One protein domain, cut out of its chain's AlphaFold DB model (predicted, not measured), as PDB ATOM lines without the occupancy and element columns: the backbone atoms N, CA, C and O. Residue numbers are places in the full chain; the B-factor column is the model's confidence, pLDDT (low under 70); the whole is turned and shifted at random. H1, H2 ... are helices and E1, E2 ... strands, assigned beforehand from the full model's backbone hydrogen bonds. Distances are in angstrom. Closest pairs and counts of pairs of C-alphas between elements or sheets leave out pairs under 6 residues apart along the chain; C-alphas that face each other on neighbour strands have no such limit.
ATOM      1  N   PHE A 211     -58.665 -19.312 -13.228       87.75
ATOM      2  CA  PHE A 211     -59.439 -20.295 -12.478       87.75
ATOM      3  C   PHE A 211     -60.913 -20.233 -12.905       87.75
ATOM      4  O   PHE A 211     -61.547 -19.187 -12.801       87.75
ATOM      5  N   GLY A 212     -61.448 -21.346 -13.411       86.56
ATOM      6  CA  GLY A 212     -62.718 -21.375 -14.143       86.56
ATOM      7  C   GLY A 212     -62.596 -21.991 -15.540       86.56
ATOM      8  O   GLY A 212     -63.510 -22.698 -15.959       86.56
ATOM      9  N   SER A 213     -61.468 -21.797 -16.234       91.81
ATOM     10  CA  SER A 213     -61.246 -22.279 -17.610       91.81
ATOM     11  C   SER A 213     -61.046 -23.800 -17.712       91.81
ATOM     12  O   SER A 213     -60.489 -24.417 -16.801       91.81
ATOM     13  N   GLU A 214     -61.385 -24.391 -18.862       94.44
ATOM     14  CA  GLU A 214     -60.897 -25.720 -19.279       94.44
ATOM     15  C   GLU A 214     -59.744 -25.550 -20.274       94.44
ATOM     16  O   GLU A 214     -59.939 -25.142 -21.414       94.44
ATOM     17  N   VAL A 215     -58.525 -25.843 -19.840       96.69
ATOM     18  CA  VAL A 215     -57.317 -25.700 -20.650       96.69
ATOM     19  C   VAL A 215     -57.094 -26.938 -21.504       96.69
ATOM     20  O   VAL A 215     -57.031 -28.053 -20.988       96.69
ATOM     21  N   VAL A 216     -56.899 -26.746 -22.807       96.88
ATOM     22  CA  VAL A 216     -56.581 -27.821 -23.753       96.88
ATOM     23  C   VAL A 216     -55.207 -27.586 -24.375       96.88
ATOM     24  O   VAL A 216     -54.976 -26.595 -25.064       96.88
ATOM     25  N   ILE A 217     -54.293 -28.534 -24.166       97.50
ATOM     26  CA  ILE A 217     -52.960 -28.566 -24.777       97.50
ATOM     27  C   ILE A 217     -52.967 -29.700 -25.815       97.50
ATOM     28  O   ILE A 217     -52.812 -30.869 -25.438       97.50
ATOM     29  N   PRO A 218     -53.212 -29.400 -27.106       96.38
ATOM     30  CA  PRO A 218     -53.362 -30.414 -28.146       96.38
ATOM     31  C   PRO A 218     -52.032 -31.106 -28.476       96.38
ATOM     32  O   PRO A 218     -50.951 -30.625 -28.138       96.38
ATOM     33  N   ALA A 219     -52.107 -32.248 -29.165       93.81
ATOM     34  CA  ALA A 219     -50.920 -32.968 -29.620       93.81
ATOM     35  C   ALA A 219     -50.026 -32.067 -30.495       93.81
ATOM     36  O   ALA A 219     -50.514 -31.359 -31.372       93.81
ATOM     37  N   GLY A 220     -48.717 -32.091 -30.236       90.19
ATOM     38  CA  GLY A 220     -47.733 -31.211 -30.877       90.19
ATOM     39  C   GLY A 220     -47.517 -29.863 -30.174       90.19
ATOM     40  O   GLY A 220     -46.428 -29.308 -30.290       90.19
ATOM     41  N   ALA A 221     -48.474 -29.364 -29.383       94.38
ATOM     42  CA  ALA A 221     -48.268 -28.159 -28.582       94.38
ATOM     43  C   ALA A 221     -47.372 -28.441 -27.360       94.38
ATOM     44  O   ALA A 221     -47.431 -29.511 -26.753       94.38
ATOM     45  N   THR A 222     -46.560 -27.459 -26.970       95.56
ATOM     46  CA  THR A 222     -45.854 -27.423 -25.678       95.56
ATOM     47  C   THR A 222     -46.239 -26.125 -24.978       95.56
ATOM     48  O   THR A 222     -46.110 -25.074 -25.595       95.56
ATOM     49  N   VAL A 223     -46.686 -26.182 -23.722       97.12
ATOM     50  CA  VAL A 223     -46.962 -25.003 -22.881       97.12
ATOM     51  C   VAL A 223     -46.096 -25.055 -21.631       97.12
ATOM     52  O   VAL A 223     -45.943 -26.106 -21.001       97.12
ATOM     53  N   VAL A 224     -45.530 -23.904 -21.277       97.12
ATOM     54  CA  VAL A 224     -44.664 -23.738 -20.113       97.12
ATOM     55  C   VAL A 224     -45.405 -23.001 -19.004       97.12
ATOM     56  O   VAL A 224     -45.778 -21.847 -19.173       97.12
ATOM     57  N   MET A 225     -45.549 -23.643 -17.847       97.00
ATOM     58  CA  MET A 225     -46.016 -23.009 -16.617       97.00
ATOM     59  C   MET A 225     -44.938 -22.114 -16.011       97.00
ATOM     60  O   MET A 225     -43.813 -22.559 -15.754       97.00
ATOM     61  N   ASP A 226     -45.314 -20.871 -15.736       91.38
ATOM     62  CA  ASP A 226     -44.484 -19.826 -15.143       91.38
ATOM     63  C   ASP A 226     -45.213 -19.166 -13.959       91.38
ATOM     64  O   ASP A 226     -46.424 -19.307 -13.837       91.38
ATOM     65  N   ASN A 227     -44.500 -18.472 -13.065       87.31
ATOM     66  CA  ASN A 227     -45.066 -17.612 -12.009       87.31
ATOM     67  C   ASN A 227     -46.313 -18.189 -11.281       87.31
ATOM     68  O   ASN A 227     -46.173 -18.985 -10.347       87.31
ATOM     69  N   ALA A 228     -47.521 -17.786 -11.695       93.75
ATOM     70  CA  ALA A 228     -48.800 -18.275 -11.187       93.75
ATOM     71  C   ALA A 228     -49.729 -18.687 -12.341       93.75
ATOM     72  O   ALA A 228     -50.059 -17.878 -13.204       93.75
ATOM     73  N   ASN A 229     -50.175 -19.942 -12.311       96.38
ATOM     74  CA  ASN A 229     -51.011 -20.592 -13.318       96.38
ATOM     75  C   ASN A 229     -52.330 -21.010 -12.659       96.38
ATOM     76  O   ASN A 229     -52.334 -21.464 -11.508       96.38
ATOM     77  N   ALA A 230     -53.449 -20.903 -13.374       95.69
ATOM     78  CA  ALA A 230     -54.751 -21.291 -12.847       95.69
ATOM     79  C   ALA A 230     -55.677 -21.846 -13.933       95.69
ATOM     80  O   ALA A 230     -55.705 -21.343 -15.051       95.69
ATOM     81  N   SER A 231     -56.446 -22.878 -13.592       94.00
ATOM     82  CA  SER A 231     -57.479 -23.478 -14.445       94.00
ATOM     83  C   SER A 231     -58.468 -24.258 -13.572       94.00
ATOM     84  O   SER A 231     -58.134 -24.619 -12.450       94.00
ATOM     85  N   SER A 232     -59.672 -24.563 -14.058       92.44
ATOM     86  CA  SER A 232     -60.487 -25.621 -13.442       92.44
ATOM     87  C   SER A 232     -59.975 -27.002 -13.855       92.44
ATOM     88  O   SER A 232     -59.676 -27.838 -13.005       92.44
ATOM     89  N   VAL A 233     -59.857 -27.246 -15.161       94.25
ATOM     90  CA  VAL A 233     -59.525 -28.556 -15.739       94.25
ATOM     91  C   VAL A 233     -58.447 -28.378 -16.796       94.25
ATOM     92  O   VAL A 233     -58.598 -27.547 -17.680       94.25
ATOM     93  N   ILE A 234     -57.402 -29.201 -16.767       97.06
ATOM     94  CA  ILE A 234     -56.342 -29.203 -17.778       97.06
ATOM     95  C   ILE A 234     -56.354 -30.538 -18.527       97.06
ATOM     96  O   ILE A 234     -56.308 -31.600 -17.907       97.06
ATOM     97  N   ARG A 235     -56.381 -30.506 -19.862       97.12
ATOM     98  CA  ARG A 235     -56.247 -31.673 -20.747       97.12
ATOM     99  C   ARG A 235     -54.952 -31.592 -21.542       97.12
ATOM    100  O   ARG A 235     -54.779 -30.691 -22.361       97.12
ATOM    101  N   VAL A 236     -54.069 -32.561 -21.336       98.00
ATOM    102  CA  VAL A 236     -52.734 -32.602 -21.941       98.00
ATOM    103  C   VAL A 236     -52.641 -33.765 -22.925       98.00
ATOM    104  O   VAL A 236     -52.496 -34.914 -22.515       98.00
ATOM    105  N   SER A 237     -52.696 -33.461 -24.223       97.00
ATOM    106  CA  SER A 237     -52.306 -34.375 -25.316       97.00
ATOM    107  C   SER A 237     -50.971 -33.970 -25.962       97.00
ATOM    108  O   SER A 237     -50.376 -34.755 -26.695       97.00
ATOM    109  N   GLY A 238     -50.508 -32.741 -25.709       96.00
ATOM    110  CA  GLY A 238     -49.158 -32.255 -26.004       96.00
ATOM    111  C   GLY A 238     -48.234 -32.348 -24.786       96.00
ATOM    112  O   GLY A 238     -48.243 -33.343 -24.067       96.00
ATOM    113  N   ILE A 239     -47.441 -31.306 -24.534       96.75
ATOM    114  CA  ILE A 239     -46.524 -31.228 -23.386       96.75
ATOM    115  C   ILE A 239     -46.924 -30.064 -22.474       96.75
ATOM    116  O   ILE A 239     -47.018 -28.925 -22.929       96.75
ATOM    117  N   LEU A 240     -47.101 -30.341 -21.183       98.00
ATOM    118  CA  LEU A 240     -47.188 -29.341 -20.118       98.00
ATOM    119  C   LEU A 240     -45.936 -29.447 -19.246       98.00
ATOM    120  O   LEU A 240     -45.640 -30.515 -18.714       98.00
ATOM    121  N   THR A 241     -45.180 -28.360 -19.118       97.31
ATOM    122  CA  THR A 241     -43.871 -28.376 -18.446       97.31
ATOM    123  C   THR A 241     -43.569 -27.059 -17.729       97.31
ATOM    124  O   THR A 241     -44.414 -26.172 -17.681       97.31
ATOM    125  N   THR A 242     -42.384 -26.921 -17.140       96.19
ATOM    126  CA  THR A 242     -41.909 -25.720 -16.439       96.19
ATOM    127  C   THR A 242     -40.382 -25.602 -16.590       96.19
ATOM    128  O   THR A 242     -39.705 -26.632 -16.670       96.19
ATOM    129  N   PRO A 243     -39.787 -24.393 -16.658       95.38
ATOM    130  CA  PRO A 243     -38.335 -24.232 -16.639       95.38
ATOM    131  C   PRO A 243     -37.716 -24.790 -15.351       95.38
ATOM    132  O   PRO A 243     -38.099 -24.400 -14.250       95.38
ATOM    133  N   LEU A 244     -36.669 -25.612 -15.475       94.69
ATOM    134  CA  LEU A 244     -36.000 -26.247 -14.327       94.69
ATOM    135  C   LEU A 244     -35.519 -25.259 -13.252       94.69
ATOM    136  O   LEU A 244     -35.351 -25.639 -12.099       94.69
ATOM    137  N   ASN A 245     -35.243 -24.009 -13.622       94.31
ATOM    138  CA  ASN A 245     -34.561 -23.004 -12.809       94.31
ATOM    139  C   ASN A 245     -35.422 -21.777 -12.452       94.31
ATOM    140  O   ASN A 245     -34.860 -20.723 -12.143       94.31
ATOM    141  N   ARG A 246     -36.756 -21.881 -12.509       94.88
ATOM    142  CA  ARG A 246     -37.676 -20.856 -11.987       94.88
ATOM    143  C   ARG A 246     -38.747 -21.480 -11.112       94.88
ATOM    144  O   ARG A 246     -39.116 -22.635 -11.298       94.88
ATOM    145  N   ASP A 247     -39.251 -20.677 -10.190       96.75
ATOM    146  CA  ASP A 247     -40.381 -21.025  -9.340       96.75
ATOM    147  C   ASP A 247     -41.685 -20.971 -10.158       96.75
ATOM    148  O   ASP A 247     -41.818 -20.143 -11.067       96.75
ATOM    149  N   PHE A 248     -42.643 -21.843  -9.841       97.19
ATOM    150  CA  PHE A 248     -43.990 -21.810 -10.422       97.19
ATOM    151  C   PHE A 248     -45.039 -22.240  -9.389       97.19
ATOM    152  O   PHE A 248     -44.765 -23.002  -8.460       97.19
ATOM    153  N   SER A 249     -46.275 -21.794  -9.588       97.94
ATOM    154  CA  SER A 249     -47.439 -22.270  -8.842       97.94
ATOM    155  C   SER A 249     -48.587 -22.590  -9.795       97.94
ATOM    156  O   SER A 249     -48.809 -21.857 -10.756       97.94
ATOM    157  N   LEU A 250     -49.300 -23.690  -9.555       98.19
ATOM    158  CA  LEU A 250     -50.495 -24.088 -10.300       98.19
ATOM    159  C   LEU A 250     -51.657 -24.329  -9.333       98.19
ATOM    160  O   LEU A 250     -51.545 -25.162  -8.438       98.19
ATOM    161  N   ASN A 251     -52.782 -23.659  -9.569       97.25
ATOM    162  CA  ASN A 251     -54.074 -23.973  -8.960       97.25
ATOM    163  C   ASN A 251     -54.968 -24.664 -10.002       97.25
ATOM    164  O   ASN A 251     -55.286 -24.058 -11.027       97.25
ATOM    165  N   ALA A 252     -55.365 -25.914  -9.758       95.69
ATOM    166  CA  ALA A 252     -56.223 -26.681 -10.668       95.69
ATOM    167  C   ALA A 252     -57.179 -27.606  -9.907       95.69
ATOM    168  O   ALA A 252     -56.793 -28.130  -8.869       95.69
ATOM    169  N   ASN A 253     -58.382 -27.882 -10.417       93.81
ATOM    170  CA  ASN A 253     -59.201 -28.968  -9.856       93.81
ATOM    171  C   ASN A 253     -58.740 -30.326 -10.400       93.81
ATOM    172  O   ASN A 253     -58.661 -31.310  -9.662       93.81
ATOM    173  N   GLU A 254     -58.436 -30.381 -11.699       94.44
ATOM    174  CA  GLU A 254     -58.125 -31.625 -12.404       94.44
ATOM    175  C   GLU A 254     -57.032 -31.437 -13.467       94.44
ATOM    176  O   GLU A 254     -57.070 -30.489 -14.251       94.44
ATOM    177  N   VAL A 255     -56.096 -32.386 -13.558       97.50
ATOM    178  CA  VAL A 255     -55.081 -32.461 -14.621       97.50
ATOM    179  C   VAL A 255     -55.131 -33.845 -15.268       97.50
ATOM    180  O   VAL A 255     -54.761 -34.847 -14.659       97.50
ATOM    181  N   HIS A 256     -55.585 -33.907 -16.517       97.25
ATOM    182  CA  HIS A 256     -55.727 -35.132 -17.305       97.25
ATOM    183  C   HIS A 256     -54.602 -35.229 -18.329       97.25
ATOM    184  O   HIS A 256     -54.573 -34.453 -19.287       97.25
ATOM    185  N   ILE A 257     -53.717 -36.212 -18.177       98.19
ATOM    186  CA  ILE A 257     -52.708 -36.545 -19.181       98.19
ATOM    187  C   ILE A 257     -53.291 -37.647 -20.071       98.19
ATOM    188  O   ILE A 257     -53.672 -38.720 -19.597       98.19
ATOM    189  N   LEU A 258     -53.424 -37.343 -21.358       96.25
ATOM    190  CA  LEU A 258     -54.128 -38.140 -22.360       96.25
ATOM    191  C   LEU A 258     -53.137 -38.798 -23.336       96.25
ATOM    192  O   LEU A 258     -51.922 -38.726 -23.162       96.25
ATOM    193  N   SER A 259     -53.654 -39.450 -24.381       94.19
ATOM    194  CA  SER A 259     -52.839 -40.121 -25.402       94.19
ATOM    195  C   SER A 259     -51.826 -39.173 -26.056       94.19
ATOM    196  O   SER A 259     -52.186 -38.089 -26.514       94.19
ATOM    197  N   GLY A 260     -50.551 -39.577 -26.061       89.00
ATOM    198  CA  GLY A 260     -49.416 -38.757 -26.511       89.00
ATOM    199  C   GLY A 260     -48.945 -37.695 -25.506       89.00
ATOM    200  O   GLY A 260     -47.820 -37.208 -25.637       89.00
ATOM    201  N   GLY A 261     -49.760 -37.393 -24.494       97.31
ATOM    202  CA  GLY A 261     -49.548 -36.328 -23.527       97.31
ATOM    203  C   GLY A 261     -48.404 -36.571 -22.546       97.31
ATOM    204  O   GLY A 261     -48.124 -37.706 -22.147       97.31
ATOM    205  N   LEU A 262     -47.776 -35.478 -22.117       97.75
ATOM    206  CA  LEU A 262     -46.698 -35.465 -21.134       97.75
ATOM    207  C   LEU A 262     -46.873 -34.301 -20.151       97.75
ATOM    208  O   LEU A 262     -46.879 -33.141 -20.560       97.75
ATOM    209  N   LEU A 263     -46.955 -34.614 -18.857       98.44
ATOM    210  CA  LEU A 263     -46.699 -33.662 -17.773       98.44
ATOM    211  C   LEU A 263     -45.243 -33.839 -17.324       98.44
ATOM    212  O   LEU A 263     -44.902 -34.895 -16.800       98.44
ATOM    213  N   GLU A 264     -44.397 -32.828 -17.533       97.69
ATOM    214  CA  GLU A 264     -42.959 -32.880 -17.232       97.69
ATOM    215  C   GLU A 264     -42.534 -31.759 -16.278       97.69
ATOM    216  O   GLU A 264     -42.285 -30.625 -16.696       97.69
ATOM    217  N   LEU A 265     -42.403 -32.092 -14.993       97.56
ATOM    218  CA  LEU A 265     -41.902 -31.212 -13.935       97.56
ATOM    219  C   LEU A 265     -40.520 -31.710 -13.492       97.56
ATOM    220  O   LEU A 265     -40.343 -32.275 -12.411       97.56
ATOM    221  N   GLY A 266     -39.545 -31.530 -14.385       95.50
ATOM    222  CA  GLY A 266     -38.199 -32.090 -14.264       95.50
ATOM    223  C   GLY A 266     -38.089 -33.536 -14.760       95.50
ATOM    224  O   GLY A 266     -39.075 -34.266 -14.870       95.50
ATOM    225  N   ARG A 267     -36.850 -33.961 -15.029       92.69
ATOM    226  CA  ARG A 267     -36.490 -35.316 -15.483       92.69
ATOM    227  C   ARG A 267     -35.501 -35.980 -14.526       92.69
ATOM    228  O   ARG A 267     -34.793 -35.298 -13.789       92.69
ATOM    229  N   ALA A 268     -35.382 -37.306 -14.583       91.38
ATOM    230  CA  ALA A 268     -34.447 -38.070 -13.750       91.38
ATOM    231  C   ALA A 268     -32.966 -37.681 -13.942       91.38
ATOM    232  O   ALA A 268     -32.163 -37.814 -13.020       91.38
ATOM    233  N   ASP A 269     -32.614 -37.207 -15.135       88.50
ATOM    234  CA  ASP A 269     -31.292 -36.734 -15.559       88.50
ATOM    235  C   ASP A 269     -31.138 -35.199 -15.503       88.50
ATOM    236  O   ASP A 269     -30.023 -34.681 -15.596       88.50
ATOM    237  N   ALA A 270     -32.252 -34.478 -15.356       92.12
ATOM    238  CA  ALA A 270     -32.334 -33.020 -15.322       92.12
ATOM    239  C   ALA A 270     -33.462 -32.585 -14.359       92.12
ATOM    240  O   ALA A 270     -34.551 -32.207 -14.805       92.12
ATOM    241  N   PRO A 271     -33.241 -32.699 -13.035       95.44
ATOM    242  CA  PRO A 271     -34.271 -32.450 -12.034       95.44
ATOM    243  C   PRO A 271     -34.660 -30.973 -11.966       95.44
ATOM    244  O   PRO A 271     -33.871 -30.079 -12.272       95.44
ATOM    245  N   TYR A 272     -35.880 -30.722 -11.507       96.75
ATOM    246  CA  TYR A 272     -36.393 -29.396 -11.206       96.75
ATOM    247  C   TYR A 272     -35.669 -28.803  -9.980       96.75
ATOM    248  O   TYR A 272     -35.545 -29.444  -8.931       96.75
ATOM    249  N   LEU A 273     -35.173 -27.570 -10.124       94.94
ATOM    250  CA  LEU A 273     -34.294 -26.865  -9.177       94.94
ATOM    251  C   LEU A 273     -34.950 -25.636  -8.522       94.94
ATOM    252  O   LEU A 273     -34.434 -25.141  -7.519       94.94
ATOM    253  N   GLY A 274     -36.044 -25.119  -9.092       94.19
ATOM    254  CA  GLY A 274     -36.843 -24.036  -8.505       94.19
ATOM    255  C   GLY A 274     -37.707 -24.502  -7.327       94.19
ATOM    256  O   GLY A 274     -37.567 -25.628  -6.847       94.19
ATOM    257  N   LYS A 275     -38.617 -23.643  -6.867       95.88
ATOM    258  CA  LYS A 275     -39.711 -23.985  -5.944       95.88
ATOM    259  C   LYS A 275     -41.035 -24.081  -6.700       95.88
ATOM    260  O   LYS A 275     -41.515 -23.087  -7.242       95.88
ATOM    261  N   GLY A 276     -41.621 -25.272  -6.720       97.81
ATOM    262  CA  GLY A 276     -42.808 -25.593  -7.503       97.81
ATOM    263  C   GLY A 276     -43.932 -26.105  -6.616       97.81
ATOM    264  O   GLY A 276     -43.711 -27.010  -5.810       97.81
ATOM    265  N   THR A 277     -45.141 -25.569  -6.778       98.44
ATOM    266  CA  THR A 277     -46.320 -26.052  -6.043       98.44
ATOM    267  C   THR A 277     -47.505 -26.275  -6.974       98.44
ATOM    268  O   THR A 277     -47.949 -25.351  -7.652       98.44
ATOM    269  N   VAL A 278     -48.064 -27.486  -6.959       98.62
ATOM    270  CA  VAL A 278     -49.368 -27.796  -7.562       98.62
ATOM    271  C   VAL A 278     -50.388 -27.955  -6.438       98.62
ATOM    272  O   VAL A 278     -50.311 -28.907  -5.664       98.62
ATOM    273  N   THR A 279     -51.341 -27.031  -6.350       98.31
ATOM    274  CA  THR A 279     -52.456 -27.091  -5.401       98.31
ATOM    275  C   THR A 279     -53.713 -27.559  -6.122       98.31
ATOM    276  O   THR A 279     -54.235 -26.881  -7.011       98.31
ATOM    277  N   LEU A 280     -54.196 -28.728  -5.718       97.44
ATOM    278  CA  LEU A 280     -55.410 -29.347  -6.216       97.44
ATOM    279  C   LEU A 280     -56.614 -28.823  -5.427       97.44
ATOM    280  O   LEU A 280     -56.696 -29.014  -4.210       97.44
ATOM    281  N   GLN A 281     -57.529 -28.154  -6.126       92.75
ATOM    282  CA  GLN A 281     -58.688 -27.464  -5.560       92.75
ATOM    283  C   GLN A 281     -60.002 -28.225  -5.789       92.75
ATOM    284  O   GLN A 281     -60.114 -29.073  -6.678       92.75
ATOM    285  N   GLY A 282     -60.997 -27.945  -4.948       84.19
ATOM    286  CA  GLY A 282     -62.359 -28.457  -5.099       84.19
ATOM    287  C   GLY A 282     -62.962 -29.051  -3.825       84.19
ATOM    288  O   GLY A 282     -62.282 -29.635  -2.979       84.19
ATOM    289  N   ASP A 283     -64.280 -28.926  -3.718       74.69
ATOM    290  CA  ASP A 283     -65.077 -29.538  -2.655       74.69
ATOM    291  C   ASP A 283     -65.220 -31.059  -2.850       74.69
ATOM    292  O   ASP A 283     -64.612 -31.656  -3.738       74.69
ATOM    293  N   ASN A 284     -66.096 -31.684  -2.059       68.62
ATOM    294  CA  ASN A 284     -66.544 -33.070  -2.208       68.62
ATOM    295  C   ASN A 284     -67.934 -33.157  -2.905       68.62
ATOM    296  O   ASN A 284     -68.922 -33.462  -2.228       68.62
ATOM    297  N   PRO A 285     -68.068 -32.850  -4.216       60.47
ATOM    298  CA  PRO A 285     -69.332 -32.946  -4.944       60.47
ATOM    299  C   PRO A 285     -69.618 -34.385  -5.412       60.47
ATOM    300  O   PRO A 285     -68.885 -35.331  -5.125       60.47
ATOM    301  N   ALA A 286     -70.694 -34.543  -6.188       48.00
ATOM    302  CA  ALA A 286     -71.092 -35.803  -6.822       48.00
ATOM    303  C   ALA A 286     -70.194 -36.250  -8.003       48.00
ATOM    304  O   ALA A 286     -70.457 -37.293  -8.596       48.00
ATOM    305  N   ALA A 287     -69.166 -35.473  -8.351       59.22
ATOM    306  CA  ALA A 287     -68.173 -35.784  -9.378       59.22
ATOM    307  C   ALA A 287     -66.774 -35.894  -8.747       59.22
ATOM    308  O   ALA A 287     -66.530 -35.340  -7.675       59.22
ATOM    309  N   ASP A 288     -65.859 -36.609  -9.402       70.06
ATOM    310  CA  ASP A 288     -64.456 -36.651  -8.986       70.06
ATOM    311  C   ASP A 288     -63.787 -35.283  -9.172       70.06
ATOM    312  O   ASP A 288     -63.946 -34.651 -10.211       70.06
ATOM    313  N   SER A 289     -63.015 -34.845  -8.178       85.31
ATOM    314  CA  SER A 289     -62.207 -33.620  -8.213       85.31
ATOM    315  C   SER A 289     -60.868 -33.843  -7.489       85.31
ATOM    316  O   SER A 289     -60.599 -34.939  -6.975       85.31
ATOM    317  N   LYS A 290     -60.013 -32.811  -7.467       93.12
ATOM    318  CA  LYS A 290     -58.672 -32.822  -6.863       93.12
ATOM    319  C   LYS A 290     -57.785 -33.959  -7.383       93.12
ATOM    320  O   LYS A 290     -57.262 -34.751  -6.595       93.12
ATOM    321  N   LEU A 291     -57.637 -34.082  -8.704       92.88
ATOM    322  CA  LEU A 291     -57.005 -35.250  -9.340       92.88
ATOM    323  C   LEU A 291     -55.939 -34.902 -10.391       92.88
ATOM    324  O   LEU A 291     -56.152 -34.047 -11.247       92.88
ATOM    325  N   ILE A 292     -54.822 -35.632 -10.379       97.62
ATOM    326  CA  ILE A 292     -53.888 -35.750 -11.509       97.62
ATOM    327  C   ILE A 292     -54.014 -37.176 -12.043       97.62
ATOM    328  O   ILE A 292     -53.796 -38.140 -11.314       97.62
ATOM    329  N   HIS A 293     -54.389 -37.326 -13.308       94.44
ATOM    330  CA  HIS A 293     -54.827 -38.602 -13.865       94.44
ATOM    331  C   HIS A 293     -54.170 -38.832 -15.225       94.44
ATOM    332  O   HIS A 293     -54.471 -38.137 -16.196       94.44
ATOM    333  N   SER A 294     -53.278 -39.819 -15.297       96.31
ATOM    334  CA  SER A 294     -52.646 -40.249 -16.545       96.31
ATOM    335  C   SER A 294     -53.344 -41.476 -17.112       96.31
ATOM    336  O   SER A 294     -53.500 -42.480 -16.415       96.31
ATOM    337  N   ARG A 295     -53.777 -41.402 -18.374       93.19
ATOM    338  CA  ARG A 295     -54.526 -42.471 -19.048       93.19
ATOM    339  C   ARG A 295     -54.247 -42.526 -20.547       93.19
ATOM    340  O   ARG A 295     -53.725 -41.583 -21.136       93.19
ATOM    341  N   SER A 296     -54.630 -43.635 -21.182       90.00
ATOM    342  CA  SER A 296     -54.582 -43.802 -22.647       90.00
ATOM    343  C   SER A 296     -53.186 -43.609 -23.275       90.00
ATOM    344  O   SER A 296     -53.084 -43.147 -24.412       90.00
ATOM    345  N   GLY A 297     -52.112 -43.943 -22.547       90.12
ATOM    346  CA  GLY A 297     -50.724 -43.742 -22.993       90.12
ATOM    347  C   GLY A 297     -50.071 -42.424 -22.556       90.12
ATOM    348  O   GLY A 297     -48.966 -42.122 -23.006       90.12
ATOM    349  N   GLY A 298     -50.737 -41.632 -21.709       96.75
ATOM    350  CA  GLY A 298     -50.164 -40.429 -21.103       96.75
ATOM    351  C   GLY A 298     -48.973 -40.719 -20.180       96.75
ATOM    352  O   GLY A 298     -48.847 -41.812 -19.616       96.75
ATOM    353  N   ARG A 299     -48.093 -39.726 -20.004       97.62
ATOM    354  CA  ARG A 299     -46.891 -39.827 -19.157       97.62
ATOM    355  C   ARG A 299     -46.806 -38.714 -18.111       97.62
ATOM    356  O   ARG A 299     -47.023 -37.543 -18.420       97.62
ATOM    357  N   ILE A 300     -46.447 -39.092 -16.888       98.31
ATOM    358  CA  ILE A 300     -46.139 -38.198 -15.770       98.31
ATOM    359  C   ILE A 300     -44.649 -38.346 -15.441       98.31
ATOM    360  O   ILE A 300     -44.210 -39.424 -15.050       98.31
ATOM    361  N   GLU A 301     -43.896 -37.255 -15.560       98.06
ATOM    362  CA  GLU A 301     -42.490 -37.137 -15.163       98.06
ATOM    363  C   GLU A 301     -42.387 -36.043 -14.086       98.06
ATOM    364  O   GLU A 301     -42.546 -34.857 -14.375       98.06
ATOM    365  N   LEU A 302     -42.150 -36.428 -12.829       98.69
ATOM    366  CA  LEU A 302     -42.067 -35.514 -11.684       98.69
ATOM    367  C   LEU A 302     -40.741 -35.732 -10.954       98.69
ATOM    368  O   LEU A 302     -40.565 -36.740 -10.269       98.69
ATOM    369  N   HIS A 303     -39.799 -34.801 -11.093       98.50
ATOM    370  CA  HIS A 303     -38.441 -34.956 -10.572       98.50
ATOM    371  C   HIS A 303     -37.984 -33.689  -9.860       98.50
ATOM    372  O   HIS A 303     -37.465 -32.769 -10.488       98.50
ATOM    373  N   GLY A 304     -38.144 -33.656  -8.537       98.06
ATOM    374  CA  GLY A 304     -37.535 -32.631  -7.694       98.06
ATOM    375  C   GLY A 304     -36.016 -32.797  -7.564       98.06
ATOM    376  O   GLY A 304     -35.408 -33.748  -8.063       98.06
ATOM    377  N   SER A 305     -35.393 -31.864  -6.851       96.06
ATOM    378  CA  SER A 305     -33.960 -31.857  -6.569       96.06
ATOM    379  C   SER A 305     -33.553 -33.054  -5.692       96.06
ATOM    380  O   SER A 305     -34.143 -33.239  -4.627       96.06
ATOM    381  N   PRO A 306     -32.530 -33.844  -6.079       95.38
ATOM    382  CA  PRO A 306     -32.079 -35.003  -5.311       95.38
ATOM    383  C   PRO A 306     -31.703 -34.666  -3.863       95.38
ATOM    384  O   PRO A 306     -30.725 -33.957  -3.614       95.38
ATOM    385  N   GLN A 307     -32.440 -35.218  -2.899       94.50
ATOM    386  CA  GLN A 307     -32.135 -35.108  -1.470       94.50
ATOM    387  C   GLN A 307     -32.262 -36.467  -0.786       94.50
ATOM    388  O   GLN A 307     -33.201 -37.217  -1.055       94.50
ATOM    389  N   LYS A 308     -31.331 -36.773   0.126       97.06
ATOM    390  CA  LYS A 308     -31.394 -37.992   0.940       97.06
ATOM    391  C   LYS A 308     -32.697 -37.985   1.742       97.06
ATOM    392  O   LYS A 308     -32.943 -37.034   2.472       97.06
ATOM    393  N   ASN A 403     -38.563 -29.523  -2.887       97.88
ATOM    394  CA  ASN A 403     -38.681 -28.300  -3.694       97.88
ATOM    395  C   ASN A 403     -39.815 -28.356  -4.737       97.88
ATOM    396  O   ASN A 403     -40.146 -27.327  -5.323       97.88
ATOM    397  N   LEU A 404     -40.385 -29.540  -4.975       98.62
ATOM    398  CA  LEU A 404     -41.576 -29.751  -5.791       98.62
ATOM    399  C   LEU A 404     -42.652 -30.405  -4.918       98.62
ATOM    400  O   LEU A 404     -42.489 -31.548  -4.488       98.62
ATOM    401  N   THR A 405     -43.740 -29.678  -4.673       98.75
ATOM    402  CA  THR A 405     -44.841 -30.092  -3.795       98.75
ATOM    403  C   THR A 405     -46.132 -30.228  -4.601       98.75
ATOM    404  O   THR A 405     -46.490 -29.335  -5.371       98.75
ATOM    405  N   ILE A 406     -46.860 -31.327  -4.407       98.81
ATOM    406  CA  ILE A 406     -48.221 -31.522  -4.919       98.81
ATOM    407  C   ILE A 406     -49.130 -31.732  -3.713       98.81
ATOM    408  O   ILE A 406     -48.847 -32.563  -2.850       98.81
ATOM    409  N   GLN A 407     -50.202 -30.953  -3.626       98.50
ATOM    410  CA  GLN A 407     -51.001 -30.876  -2.410       98.50
ATOM    411  C   GLN A 407     -52.484 -30.643  -2.672       98.50
ATOM    412  O   GLN A 407     -52.861 -30.108  -3.712       98.50
ATOM    413  N   GLY A 408     -53.323 -30.975  -1.694       97.25
ATOM    414  CA  GLY A 408     -54.656 -30.385  -1.584       97.25
ATOM    415  C   GLY A 408     -54.602 -28.921  -1.119       97.25
ATOM    416  O   GLY A 408     -53.644 -28.481  -0.468       97.25
ATOM    417  N   ASP A 409     -55.655 -28.168  -1.439       95.38
ATOM    418  CA  ASP A 409     -55.944 -26.850  -0.853       95.38
ATOM    419  C   ASP A 409     -56.078 -26.876   0.689       95.38
ATOM    420  O   ASP A 409     -56.014 -27.928   1.328       95.38
ATOM    421  N   GLU A 410     -56.251 -25.705   1.304       94.00
ATOM    422  CA  GLU A 410     -56.383 -25.559   2.764       94.00
ATOM    423  C   GLU A 410     -57.655 -26.236   3.313       94.00
ATOM    424  O   GLU A 410     -57.630 -26.857   4.376       94.00
ATOM    425  N   ASP A 411     -58.757 -26.210   2.557       92.31
ATOM    426  CA  ASP A 411     -60.014 -26.861   2.948       92.31
ATOM    427  C   ASP A 411     -59.917 -28.394   2.993       92.31
ATOM    428  O   ASP A 411     -60.709 -29.050   3.679       92.31
ATOM    429  N   SER A 412     -58.917 -28.979   2.327       94.62
ATOM    430  CA  SER A 412     -58.637 -30.416   2.365       94.62
ATOM    431  C   SER A 412     -58.432 -30.936   3.789       94.62
ATOM    432  O   SER A 412     -58.876 -32.045   4.078       94.62
ATOM    433  N   GLU A 413     -57.848 -30.137   4.689       92.81
ATOM    434  CA  GLU A 413     -57.629 -30.493   6.098       92.81
ATOM    435  C   GLU A 413     -58.947 -30.583   6.869       92.81
ATOM    436  O   GLU A 413     -59.284 -31.617   7.448       92.81
ATOM    437  N   ARG A 414     -59.763 -29.530   6.775       91.69
ATOM    438  CA  ARG A 414     -61.085 -29.438   7.407       91.69
ATOM    439  C   ARG A 414     -62.061 -30.505   6.896       91.69
ATOM    440  O   ARG A 414     -62.912 -30.982   7.651       91.69
ATOM    441  N   LEU A 415     -61.978 -30.863   5.614       90.75
ATOM    442  CA  LEU A 415     -62.868 -31.831   4.963       90.75
ATOM    443  C   LEU A 415     -62.348 -33.282   5.020       90.75
ATOM    444  O   LEU A 415     -63.137 -34.225   4.887       90.75
ATOM    445  N   ALA A 416     -61.044 -33.468   5.246       92.75
ATOM    446  CA  ALA A 416     -60.290 -34.693   4.966       92.75
ATOM    447  C   ALA A 416     -60.466 -35.159   3.500       92.75
ATOM    448  O   ALA A 416     -60.777 -36.323   3.212       92.75
ATOM    449  N   TYR A 417     -60.342 -34.204   2.574       93.88
ATOM    450  CA  TYR A 417     -60.612 -34.365   1.145       93.88
ATOM    451  C   TYR A 417     -59.494 -33.734   0.304       93.88
ATOM    452  O   TYR A 417     -59.587 -32.581  -0.114       93.88
ATOM    453  N   GLY A 418     -58.416 -34.496   0.119       95.62
ATOM    454  CA  GLY A 418     -57.174 -34.055  -0.504       95.62
ATOM    455  C   GLY A 418     -57.015 -34.413  -1.981       95.62
ATOM    456  O   GLY A 418     -57.889 -35.009  -2.619       95.62
ATOM    457  N   GLY A 419     -55.846 -34.055  -2.514       96.50
ATOM    458  CA  GLY A 419     -55.423 -34.402  -3.870       96.50
ATOM    459  C   GLY A 419     -55.158 -35.897  -4.074       96.50
ATOM    460  O   GLY A 419     -54.825 -36.610  -3.131       96.50
ATOM    461  N   ASN A 420     -55.281 -36.394  -5.305       96.31
ATOM    462  CA  ASN A 420     -54.937 -37.775  -5.658       96.31
ATOM    463  C   ASN A 420     -54.209 -37.859  -7.008       96.31
ATOM    464  O   ASN A 420     -54.512 -37.085  -7.916       96.31
ATOM    465  N   ILE A 421     -53.251 -38.783  -7.134       98.12
ATOM    466  CA  ILE A 421     -52.508 -39.041  -8.378       98.12
ATOM    467  C   ILE A 421     -52.771 -40.481  -8.819       98.12
ATOM    468  O   ILE A 421     -52.529 -41.413  -8.051       98.12
ATOM    469  N   MET A 422     -53.240 -40.665 -10.055       97.06
ATOM    470  CA  MET A 422     -53.594 -41.969 -10.617       97.06
ATOM    471  C   MET A 422     -52.907 -42.227 -11.962       97.06
ATOM    472  O   MET A 422     -53.007 -41.423 -12.894       97.06
ATOM    473  N   VAL A 423     -52.249 -43.382 -12.072       97.94
ATOM    474  CA  VAL A 423     -51.647 -43.910 -13.301       97.94
ATOM    475  C   VAL A 423     -52.455 -45.130 -13.740       97.94
ATOM    476  O   VAL A 423     -52.454 -46.151 -13.056       97.94
ATOM    477  N   MET A 424     -53.171 -45.007 -14.858       95.31
ATOM    478  CA  MET A 424     -54.036 -46.062 -15.403       95.31
ATOM    479  C   MET A 424     -53.273 -47.068 -16.274       95.31
ATOM    480  O   MET A 424     -52.138 -46.823 -16.687       95.31
ATOM    481  N   ASN A 425     -53.953 -48.152 -16.660       92.81
ATOM    482  CA  ASN A 425     -53.518 -49.086 -17.705       92.81
ATOM    483  C   ASN A 425     -52.902 -48.380 -18.934       92.81
ATOM    484  O   ASN A 425     -53.496 -47.466 -19.523       92.81
ATOM    485  N   GLY A 426     -51.692 -48.808 -19.306       88.19
ATOM    486  CA  GLY A 426     -50.927 -48.294 -20.442       88.19
ATOM    487  C   GLY A 426     -50.329 -46.894 -20.260       88.19
ATOM    488  O   GLY A 426     -49.666 -46.410 -21.175       88.19
ATOM    489  N   ALA A 427     -50.549 -46.227 -19.123       95.69
ATOM    490  CA  ALA A 427     -49.910 -44.958 -18.782       95.69
ATOM    491  C   ALA A 427     -48.598 -45.169 -18.002       95.69
ATOM    492  O   ALA A 427     -48.334 -46.247 -17.464       95.69
ATOM    493  N   VAL A 428     -47.773 -44.121 -17.934       96.38
ATOM    494  CA  VAL A 428     -46.468 -44.140 -17.248       96.38
ATOM    495  C   VAL A 428     -46.409 -43.062 -16.168       96.38
ATOM    496  O   VAL A 428     -46.780 -41.915 -16.426       96.38
ATOM    497  N   GLY A 429     -45.910 -43.419 -14.982       97.50
ATOM    498  CA  GLY A 429     -45.583 -42.493 -13.902       97.50
ATOM    499  C   GLY A 429     -44.166 -42.692 -13.355       97.50
ATOM    500  O   GLY A 429     -43.828 -43.759 -12.840       97.50
ATOM    501  N   HIS A 430     -43.363 -41.633 -13.414       98.56
ATOM    502  CA  HIS A 430     -42.070 -41.518 -12.745       98.56
ATOM    503  C   HIS A 430     -42.121 -40.353 -11.758       98.56
ATOM    504  O   HIS A 430     -42.306 -39.200 -12.150       98.56
ATOM    505  N   VAL A 431     -41.966 -40.652 -10.469       98.75
ATOM    506  CA  VAL A 431     -42.027 -39.665  -9.387       98.75
ATOM    507  C   VAL A 431     -40.782 -39.785  -8.523       98.75
ATOM    508  O   VAL A 431     -40.507 -40.847  -7.961       98.75
ATOM    509  N   SER A 432     -40.017 -38.703  -8.368       98.69
ATOM    510  CA  SER A 432     -38.942 -38.678  -7.380       98.69
ATOM    511  C   SER A 432     -38.611 -37.318  -6.789       98.69
ATOM    512  O   SER A 432     -38.658 -36.298  -7.473       98.69
ATOM    513  N   ASN A 433     -38.225 -37.322  -5.509       98.62
ATOM    514  CA  ASN A 433     -37.940 -36.114  -4.727       98.62
ATOM    515  C   ASN A 433     -39.128 -35.132  -4.703       98.62
ATOM    516  O   ASN A 433     -38.937 -33.920  -4.765       98.62
ATOM    517  N   VAL A 434     -40.354 -35.664  -4.634       98.81
ATOM    518  CA  VAL A 434     -41.607 -34.889  -4.587       98.81
ATOM    519  C   VAL A 434     -42.213 -34.973  -3.186       98.81
ATOM    520  O   VAL A 434     -42.136 -36.018  -2.543       98.81
ATOM    521  N   GLU A 435     -42.796 -33.875  -2.711       98.88
ATOM    522  CA  GLU A 435     -43.595 -33.820  -1.482       98.88
ATOM    523  C   GLU A 435     -45.084 -33.925  -1.833       98.88
ATOM    524  O   GLU A 435     -45.587 -33.145  -2.641       98.88
ATOM    525  N   LEU A 436     -45.783 -34.890  -1.237       98.88
ATOM    526  CA  LEU A 436     -47.220 -35.114  -1.369       98.88
ATOM    527  C   LEU A 436     -47.880 -34.876  -0.004       98.88
ATOM    528  O   LEU A 436     -47.721 -35.687   0.906       98.88
ATOM    529  N   THR A 437     -48.620 -33.774   0.149       98.56
ATOM    530  CA  THR A 437     -49.193 -33.351   1.445       98.56
ATOM    531  C   THR A 437     -50.638 -32.874   1.330       98.56
ATOM    532  O   THR A 437     -51.028 -32.330   0.301       98.56
ATOM    533  N   ARG A 438     -51.479 -33.096   2.350       97.75
ATOM    534  CA  ARG A 438     -52.944 -32.919   2.242       97.75
ATOM    535  C   ARG A 438     -53.531 -33.717   1.065       97.75
ATOM    536  O   ARG A 438     -54.325 -33.211   0.271       97.75
ATOM    537  N   MET A 439     -53.095 -34.968   0.926       97.81
ATOM    538  CA  MET A 439     -53.439 -35.869  -0.183       97.81
ATOM    539  C   MET A 439     -54.298 -37.058   0.290       97.81
ATOM    540  O   MET A 439     -54.394 -37.340   1.481       97.81
ATOM    541  N   GLY A 440     -54.924 -37.773  -0.643       95.94
ATOM    542  CA  GLY A 440     -55.899 -38.831  -0.380       95.94
ATOM    543  C   GLY A 440     -57.291 -38.290  -0.030       95.94
ATOM    544  O   GLY A 440     -57.442 -37.177   0.467       95.94
ATOM    545  N   GLN A 441     -58.337 -39.075  -0.296       94.19
ATOM    546  CA  GLN A 441     -59.729 -38.687  -0.022       94.19
ATOM    547  C   GLN A 441     -60.378 -39.697   0.927       94.19
ATOM    548  O   GLN A 441     -60.536 -40.871   0.580       94.19
ATOM    549  N   ARG A 442     -60.753 -39.250   2.133       92.50
ATOM    550  CA  ARG A 442     -61.272 -40.118   3.199       92.50
ATOM    551  C   ARG A 442     -62.503 -40.902   2.743       92.50
ATOM    552  O   ARG A 442     -63.455 -40.322   2.221       92.50
ATOM    553  N   LYS A 443     -62.508 -42.215   3.003       90.19
ATOM    554  CA  LYS A 443     -63.594 -43.150   2.652       90.19
ATOM    555  C   LYS A 443     -63.939 -43.206   1.146       90.19
ATOM    556  O   LYS A 443     -65.024 -43.654   0.784       90.19
ATOM    557  N   LYS A 444     -63.038 -42.783   0.250       91.06
ATOM    558  CA  LYS A 444     -63.163 -43.035  -1.195       91.06
ATOM    559  C   LYS A 444     -62.096 -44.041  -1.635       91.06
ATOM    560  O   LYS A 444     -60.901 -43.745  -1.599       91.06
ATOM    561  N   LEU A 445     -62.533 -45.240  -2.023       89.25
ATOM    562  CA  LEU A 445     -61.664 -46.274  -2.591       89.25
ATOM    563  C   LEU A 445     -61.033 -45.751  -3.893       89.25
ATOM    564  O   LEU A 445     -61.667 -44.999  -4.636       89.25
ATOM    565  N   GLY A 446     -59.771 -46.093  -4.151       90.12
ATOM    566  CA  GLY A 446     -59.063 -45.645  -5.353       90.12
ATOM    567  C   GLY A 446     -58.698 -44.151  -5.392       90.12
ATOM    568  O   GLY A 446     -58.335 -43.661  -6.459       90.12
ATOM    569  N   ARG A 447     -58.805 -43.402  -4.283       93.75
ATOM    570  CA  ARG A 447     -58.456 -41.965  -4.198       93.75
ATOM    571  C   ARG A 447     -57.337 -41.742  -3.175       93.75
ATOM    572  O   ARG A 447     -57.580 -41.337  -2.034       93.75
ATOM    573  N   TYR A 448     -56.110 -42.028  -3.604       96.50
ATOM    574  CA  TYR A 448     -54.892 -42.041  -2.782       96.50
ATOM    575  C   TYR A 448     -53.857 -41.007  -3.287       96.50
ATOM    576  O   TYR A 448     -53.924 -40.621  -4.455       96.50
ATOM    577  N   PRO A 449     -52.888 -40.560  -2.465       98.12
ATOM    578  CA  PRO A 449     -51.825 -39.634  -2.862       98.12
ATOM    579  C   PRO A 449     -51.073 -40.085  -4.110       98.12
ATOM    580  O   PRO A 449     -50.847 -39.268  -4.997       98.12
ATOM    581  N   PHE A 450     -50.755 -41.379  -4.206       98.56
ATOM    582  CA  PHE A 450     -50.214 -41.996  -5.411       98.56
ATOM    583  C   PHE A 450     -50.776 -43.413  -5.612       98.56
ATOM    584  O   PHE A 450     -50.816 -44.212  -4.674       98.56
ATOM    585  N   HIS A 451     -51.232 -43.717  -6.829       97.88
ATOM    586  CA  HIS A 451     -51.953 -44.947  -7.157       97.88
ATOM    587  C   HIS A 451     -51.622 -45.428  -8.579       97.88
ATOM    588  O   HIS A 451     -51.976 -44.763  -9.556       97.88
ATOM    589  N   TRP A 452     -51.013 -46.609  -8.708       98.06
ATOM    590  CA  TRP A 452     -51.074 -47.373  -9.959       98.06
ATOM    591  C   TRP A 452     -52.368 -48.184  -9.968       98.06
ATOM    592  O   TRP A 452     -52.537 -49.070  -9.131       98.06
ATOM    593  N   HIS A 453     -53.277 -47.862 -10.887       95.75
ATOM    594  CA  HIS A 453     -54.597 -48.476 -10.970       95.75
ATOM    595  C   HIS A 453     -54.720 -49.312 -12.244       95.75
ATOM    596  O   HIS A 453     -54.891 -48.776 -13.345       95.75
ATOM    597  N   LEU A 454     -54.624 -50.633 -12.081       94.44
ATOM    598  CA  LEU A 454     -54.659 -51.615 -13.166       94.44
ATOM    599  C   LEU A 454     -53.617 -51.303 -14.255       94.44
ATOM    600  O   LEU A 454     -53.895 -51.426 -15.450       94.44
ATOM    601  N   ALA A 455     -52.422 -50.849 -13.853       93.19
ATOM    602  CA  ALA A 455     -51.367 -50.449 -14.783       93.19
ATOM    603  C   ALA A 455     -50.784 -51.646 -15.562       93.19
ATOM    604  O   ALA A 455     -50.140 -51.445 -16.593       93.19
ATOM    605  N   GLY A 456     -51.033 -52.879 -15.101       92.62
ATOM    606  CA  GLY A 456     -50.426 -54.087 -15.648       92.62
ATOM    607  C   GLY A 456     -48.930 -54.093 -15.352       92.62
ATOM    608  O   GLY A 456     -48.517 -53.834 -14.224       92.62
ATOM    609  N   ASN A 457     -48.093 -54.339 -16.359       94.38
ATOM    610  CA  ASN A 457     -46.646 -54.320 -16.169       94.38
ATOM    611  C   ASN A 457     -46.099 -52.880 -16.071       94.38
ATOM    612  O   ASN A 457     -45.895 -52.208 -17.084       94.38
ATOM    613  N   ALA A 458     -45.779 -52.446 -14.853       96.88
ATOM    614  CA  ALA A 458     -45.170 -51.160 -14.534       96.88
ATOM    615  C   ALA A 458     -43.625 -51.204 -14.500       96.88
ATOM    616  O   ALA A 458     -42.997 -50.354 -13.870       96.88
ATOM    617  N   SER A 459     -42.991 -52.155 -15.202       96.81
ATOM    618  CA  SER A 459     -41.527 -52.236 -15.337       96.81
ATOM    619  C   SER A 459     -40.902 -50.887 -15.713       96.81
ATOM    620  O   SER A 459     -41.196 -50.316 -16.762       96.81
ATOM    621  N   GLY A 460     -39.999 -50.402 -14.861       96.00
ATOM    622  CA  GLY A 460     -39.306 -49.122 -15.029       96.00
ATOM    623  C   GLY A 460     -40.017 -47.920 -14.400       96.00
ATOM    624  O   GLY A 460     -39.361 -46.906 -14.184       96.00
ATOM    625  N   GLN A 461     -41.299 -48.042 -14.037       98.19
ATOM    626  CA  GLN A 461     -42.038 -47.011 -13.307       98.19
ATOM    627  C   GLN A 461     -41.639 -46.979 -11.829       98.19
ATOM    628  O   GLN A 461     -41.270 -48.002 -11.245       98.19
ATOM    629  N   TYR A 462     -41.722 -45.802 -11.203       98.75
ATOM    630  CA  TYR A 462     -41.335 -45.654  -9.801       98.75
ATOM    631  C   TYR A 462     -41.972 -44.470  -9.079       98.75
ATOM    632  O   TYR A 462     -42.182 -43.404  -9.658       98.75
ATOM    633  N   ILE A 463     -42.117 -44.633  -7.762       98.81
ATOM    634  CA  ILE A 463     -42.123 -43.531  -6.797       98.81
ATOM    635  C   ILE A 463     -40.942 -43.717  -5.838       98.81
ATOM    636  O   ILE A 463     -40.843 -44.730  -5.138       98.81
ATOM    637  N   ARG A 464     -39.991 -42.772  -5.846       98.69
ATOM    638  CA  ARG A 464     -38.759 -42.907  -5.055       98.69
ATOM    639  C   ARG A 464     -38.182 -41.617  -4.502       98.69
ATOM    640  O   ARG A 464     -38.248 -40.580  -5.143       98.69
ATOM    641  N   ASN A 465     -37.480 -41.691  -3.378       98.56
ATOM    642  CA  ASN A 465     -36.911 -40.522  -2.698       98.56
ATOM    643  C   ASN A 465     -37.948 -39.423  -2.374       98.56
ATOM    644  O   ASN A 465     -37.594 -38.255  -2.234       98.56
ATOM    645  N   SER A 466     -39.233 -39.772  -2.310       98.81
ATOM    646  CA  SER A 466     -40.340 -38.831  -2.134       98.81
ATOM    647  C   SER A 466     -40.850 -38.842  -0.695       98.81
ATOM    648  O   SER A 466     -40.541 -39.734   0.094       98.81
ATOM    649  N   SER A 467     -41.617 -37.817  -0.352       98.81
ATOM    650  CA  SER A 467     -42.231 -37.628   0.957       98.81
ATOM    651  C   SER A 467     -43.745 -37.607   0.786       98.81
ATOM    652  O   SER A 467     -44.244 -36.886  -0.075       98.81
ATOM    653  N   ILE A 468     -44.471 -38.424   1.544       98.88
ATOM    654  CA  ILE A 468     -45.928 -38.539   1.483       98.88
ATOM    655  C   ILE A 468     -46.448 -38.466   2.914       98.88
ATOM    656  O   ILE A 468     -46.241 -39.403   3.685       98.88
ATOM    657  N   HIS A 469     -47.088 -37.356   3.286       98.62
ATOM    658  CA  HIS A 469     -47.476 -37.143   4.679       98.62
ATOM    659  C   HIS A 469     -48.742 -36.326   4.900       98.62
ATOM    660  O   HIS A 469     -49.155 -35.564   4.022       98.62
ATOM    661  N   HIS A 470     -49.303 -36.416   6.110       97.75
ATOM    662  CA  HIS A 470     -50.527 -35.711   6.502       97.75
ATOM    663  C   HIS A 470     -51.646 -35.981   5.489       97.75
ATOM    664  O   HIS A 470     -52.166 -35.079   4.817       97.75
ATOM    665  N   THR A 471     -51.935 -37.266   5.289       97.62
ATOM    666  CA  THR A 471     -52.868 -37.735   4.265       97.62
ATOM    667  C   THR A 471     -54.221 -38.081   4.877       97.62
ATOM    668  O   THR A 471     -54.347 -38.414   6.050       97.62
ATOM    669  N   TYR A 472     -55.281 -38.025   4.074       95.94
ATOM    670  CA  TYR A 472     -56.649 -38.343   4.513       95.94
ATOM    671  C   TYR A 472     -57.093 -39.752   4.103       95.94
ATOM    672  O   TYR A 472     -58.249 -40.137   4.289       95.94
ATOM    673  N   ASN A 473     -56.168 -40.511   3.521       92.69
ATOM    674  CA  ASN A 473     -56.278 -41.903   3.106       92.69
ATOM    675  C   ASN A 473     -54.852 -42.511   3.103       92.69
ATOM    676  O   ASN A 473     -53.906 -41.823   3.493       92.69
ATOM    677  N   ARG A 474     -54.700 -43.753   2.631       95.06
ATOM    678  CA  ARG A 474     -53.429 -44.491   2.412       95.06
ATOM    679  C   ARG A 474     -52.331 -43.655   1.739       95.06
ATOM    680  O   ARG A 474     -52.655 -42.645   1.129       95.06
ATOM    681  N   ALA A 475     -51.063 -44.077   1.772       98.19
ATOM    682  CA  ALA A 475     -49.964 -43.310   1.164       98.19
ATOM    683  C   ALA A 475     -49.686 -43.694  -0.307       98.19
ATOM    684  O   ALA A 475     -49.776 -42.843  -1.195       98.19
ATOM    685  N   ILE A 476     -49.373 -44.967  -0.573       98.75
ATOM    686  CA  ILE A 476     -49.026 -45.503  -1.902       98.75
ATOM    687  C   ILE A 476     -49.841 -46.774  -2.156       98.75
ATOM    688  O   ILE A 476     -49.745 -47.727  -1.383       98.75
ATOM    689  N   THR A 477     -50.575 -46.817  -3.271       98.12
ATOM    690  CA  THR A 477     -51.351 -48.001  -3.679       98.12
ATOM    691  C   THR A 477     -50.832 -48.617  -4.978       98.12
ATOM    692  O   THR A 477     -50.624 -47.917  -5.974       98.12
ATOM    693  N   ILE A 478     -50.692 -49.943  -4.969       98.06
ATOM    694  CA  ILE A 478     -50.400 -50.798  -6.122       98.06
ATOM    695  C   ILE A 478     -51.625 -51.705  -6.313       98.06
ATOM    696  O   ILE A 478     -51.899 -52.535  -5.455       98.06
ATOM    697  N   HIS A 479     -52.390 -51.530  -7.390       95.44
ATOM    698  CA  HIS A 479     -53.631 -52.277  -7.641       95.44
ATOM    699  C   HIS A 479     -53.550 -52.908  -9.030       95.44
ATOM    700  O   HIS A 479     -53.398 -52.181 -10.019       95.44
ATOM    701  N   GLY A 480     -53.616 -54.242  -9.127       93.44
ATOM    702  CA  GLY A 480     -53.525 -54.980 -10.400       93.44
ATOM    703  C   GLY A 480     -52.322 -54.555 -11.252       93.44
ATOM    704  O   GLY A 480     -52.465 -54.201 -12.428       93.44
ATOM    705  N   THR A 481     -51.160 -54.444 -10.607       95.75
ATOM    706  CA  THR A 481     -49.942 -53.853 -11.166       95.75
ATOM    707  C   THR A 481     -48.710 -54.649 -10.735       95.75
ATOM    708  O   THR A 481     -48.520 -54.927  -9.550       95.75
ATOM    709  N   ASP A 482     -47.854 -54.968 -11.704       94.81
ATOM    710  CA  ASP A 482     -46.633 -55.752 -11.530       94.81
ATOM    711  C   ASP A 482     -45.361 -54.926 -11.756       94.81
ATOM    712  O   ASP A 482     -45.342 -53.989 -12.557       94.81
ATOM    713  N   ASN A 483     -44.246 -55.358 -11.161       96.75
ATOM    714  CA  ASN A 483     -42.885 -54.855 -11.415       96.75
ATOM    715  C   ASN A 483     -42.659 -53.348 -11.145       96.75
ATOM    716  O   ASN A 483     -41.691 -52.771 -11.654       96.75
ATOM    717  N   ALA A 484     -43.505 -52.702 -10.339       98.06
ATOM    718  CA  ALA A 484     -43.316 -51.317  -9.912       98.06
ATOM    719  C   ALA A 484     -42.212 -51.185  -8.841       98.06
ATOM    720  O   ALA A 484     -41.965 -52.102  -8.052       98.06
ATOM    721  N   LEU A 485     -41.565 -50.015  -8.775       98.75
ATOM    722  CA  LEU A 485     -40.544 -49.694  -7.770       98.75
ATOM    723  C   LEU A 485     -41.030 -48.626  -6.773       98.75
ATOM    724  O   LEU A 485     -41.304 -47.482  -7.142       98.75
ATOM    725  N   VAL A 486     -41.038 -48.978  -5.487       98.88
ATOM    726  CA  VAL A 486     -41.306 -48.084  -4.353       98.88
ATOM    727  C   VAL A 486     -40.047 -48.042  -3.487       98.88
ATOM    728  O   VAL A 486     -39.744 -49.013  -2.789       98.88
ATOM    729  N   ALA A 487     -39.269 -46.957  -3.555       98.75
ATOM    730  CA  ALA A 487     -37.935 -46.930  -2.944       98.75
ATOM    731  C   ALA A 487     -37.548 -45.631  -2.228       98.75
ATOM    732  O   ALA A 487     -37.769 -44.542  -2.742       98.75
ATOM    733  N   ASP A 488     -36.858 -45.729  -1.091       98.75
ATOM    734  CA  ASP A 488     -36.274 -44.565  -0.400       98.75
ATOM    735  C   ASP A 488     -37.299 -43.470  -0.018       98.75
ATOM    736  O   ASP A 488     -36.939 -42.297   0.092       98.75
ATOM    737  N   ASN A 489     -38.586 -43.802   0.141       98.94
ATOM    738  CA  ASN A 489     -39.630 -42.825   0.481       98.94
ATOM    739  C   ASN A 489     -39.786 -42.639   1.999       98.94
ATOM    740  O   ASN A 489     -39.444 -43.537   2.769       98.94
ATOM    741  N   VAL A 490     -40.341 -41.494   2.409       98.94
ATOM    742  CA  VAL A 490     -40.853 -41.242   3.769       98.94
ATOM    743  C   VAL A 490     -42.378 -41.182   3.704       98.94
ATOM    744  O   VAL A 490     -42.921 -40.375   2.951       98.94
ATOM    745  N   LEU A 491     -43.052 -42.037   4.471       98.88
ATOM    746  CA  LEU A 491     -44.510 -42.113   4.596       98.88
ATOM    747  C   LEU A 491     -44.870 -41.802   6.052       98.88
ATOM    748  O   LEU A 491     -44.387 -42.498   6.944       98.88
ATOM    749  N   TYR A 492     -45.654 -40.760   6.317       98.69
ATOM    750  CA  TYR A 492     -45.870 -40.291   7.691       98.69
ATOM    751  C   TYR A 492     -47.274 -39.726   7.920       98.69
ATOM    752  O   TYR A 492     -47.741 -38.900   7.146       98.69
TER     753      TYR A 492
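AT A GLANCE: This is residues 211 to 308 and 403 to 492 of the 1278 residues of the protein "G8 domain-containing protein" of Hahella sp. CCB-MM4 (UniProt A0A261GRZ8). The chain is wound in stacked turns, a solenoid whose three sides are three sheets of seven parallel strands, each turn giving one strand to each sheet. The first turn is E1, E2, E3 and the last E19, E20, E21; the single short helix, H1, follows the fourth turn, between E12 and E13. The printed part has 188 residues with one named helix and 21 named strands, and its class is mostly strand. It is compact, with a radius of gyration of the C-alphas of 14.9 A, and rounded, spanning 36 by 35 by 32 A.

IN THESE COORDINATES: E1 is residues 214 to 217, from C-alpha 214 at (-60.897, -25.720, -19.279), E2 222 to 224 and E3 227 to 230. Then come E4, 233 to 236, E5, 239 to 241, E6, 248 to 252, E7, 254 to 257, E8, 262 to 265, and E9, 276 to 280. E10 is 291 to 294, E11 299 to 303, E12 404 to 408 and H1 411 to 415. E13 is 420 to 424, E14 428 to 432 and E15 434 to 437. E16, 450 to 457, is the longest strand, 16.7 A, and bends by 80 degrees at residue 454. E17 is 462 to 464, E18 467 to 469, E19 476 to 482 and 14.3 A long, E20 485 to 487, and E21 490 to 492, ending at C-alpha 492 at (-45.870, -40.291, 7.691).

HOW THE PARTS SIT: The first sheet runs E1 E4 E7 E10 E13 E16 E19, parallel and twisted, its C-alphas up to 4.0 A off its best plane. Between E1 and E4, N 215 and O 233 are 2.8 A apart, within hydrogen-bond range. The second sheet, also parallel, runs E2 E5 E8 E11 E14 E17 E20; between E8 and E11, N 265 and O 301 are 2.8 A apart. The third, parallel too, runs E3 E6 E9 E12 E15 E18 E21; N 468 of E18 and O 490 of E21 are 2.9 A apart. The three form a stack of sheets, face to face in turn: the first faces the second at 10.0 A and the third at 12.0 A, centre to centre. E14 runs on into E15 at 90 degrees across one residue. H1 is not on any of the sheets; its O i to N i+4 pair is within hydrogen-bond range.

THE WHOLE: The C-alphas of Asp 269 and Ala 286 are the two farthest apart, 40.8 A. Residues 309 to 402 are not printed, and C-alphas 308 and 403 are 13.0 A apart across the cut. Of the links printed whole, E15 to E16 is long, with 12 residues. The mean pLDDT of the printed part is 94.7; residues 284 to 287 are under 70.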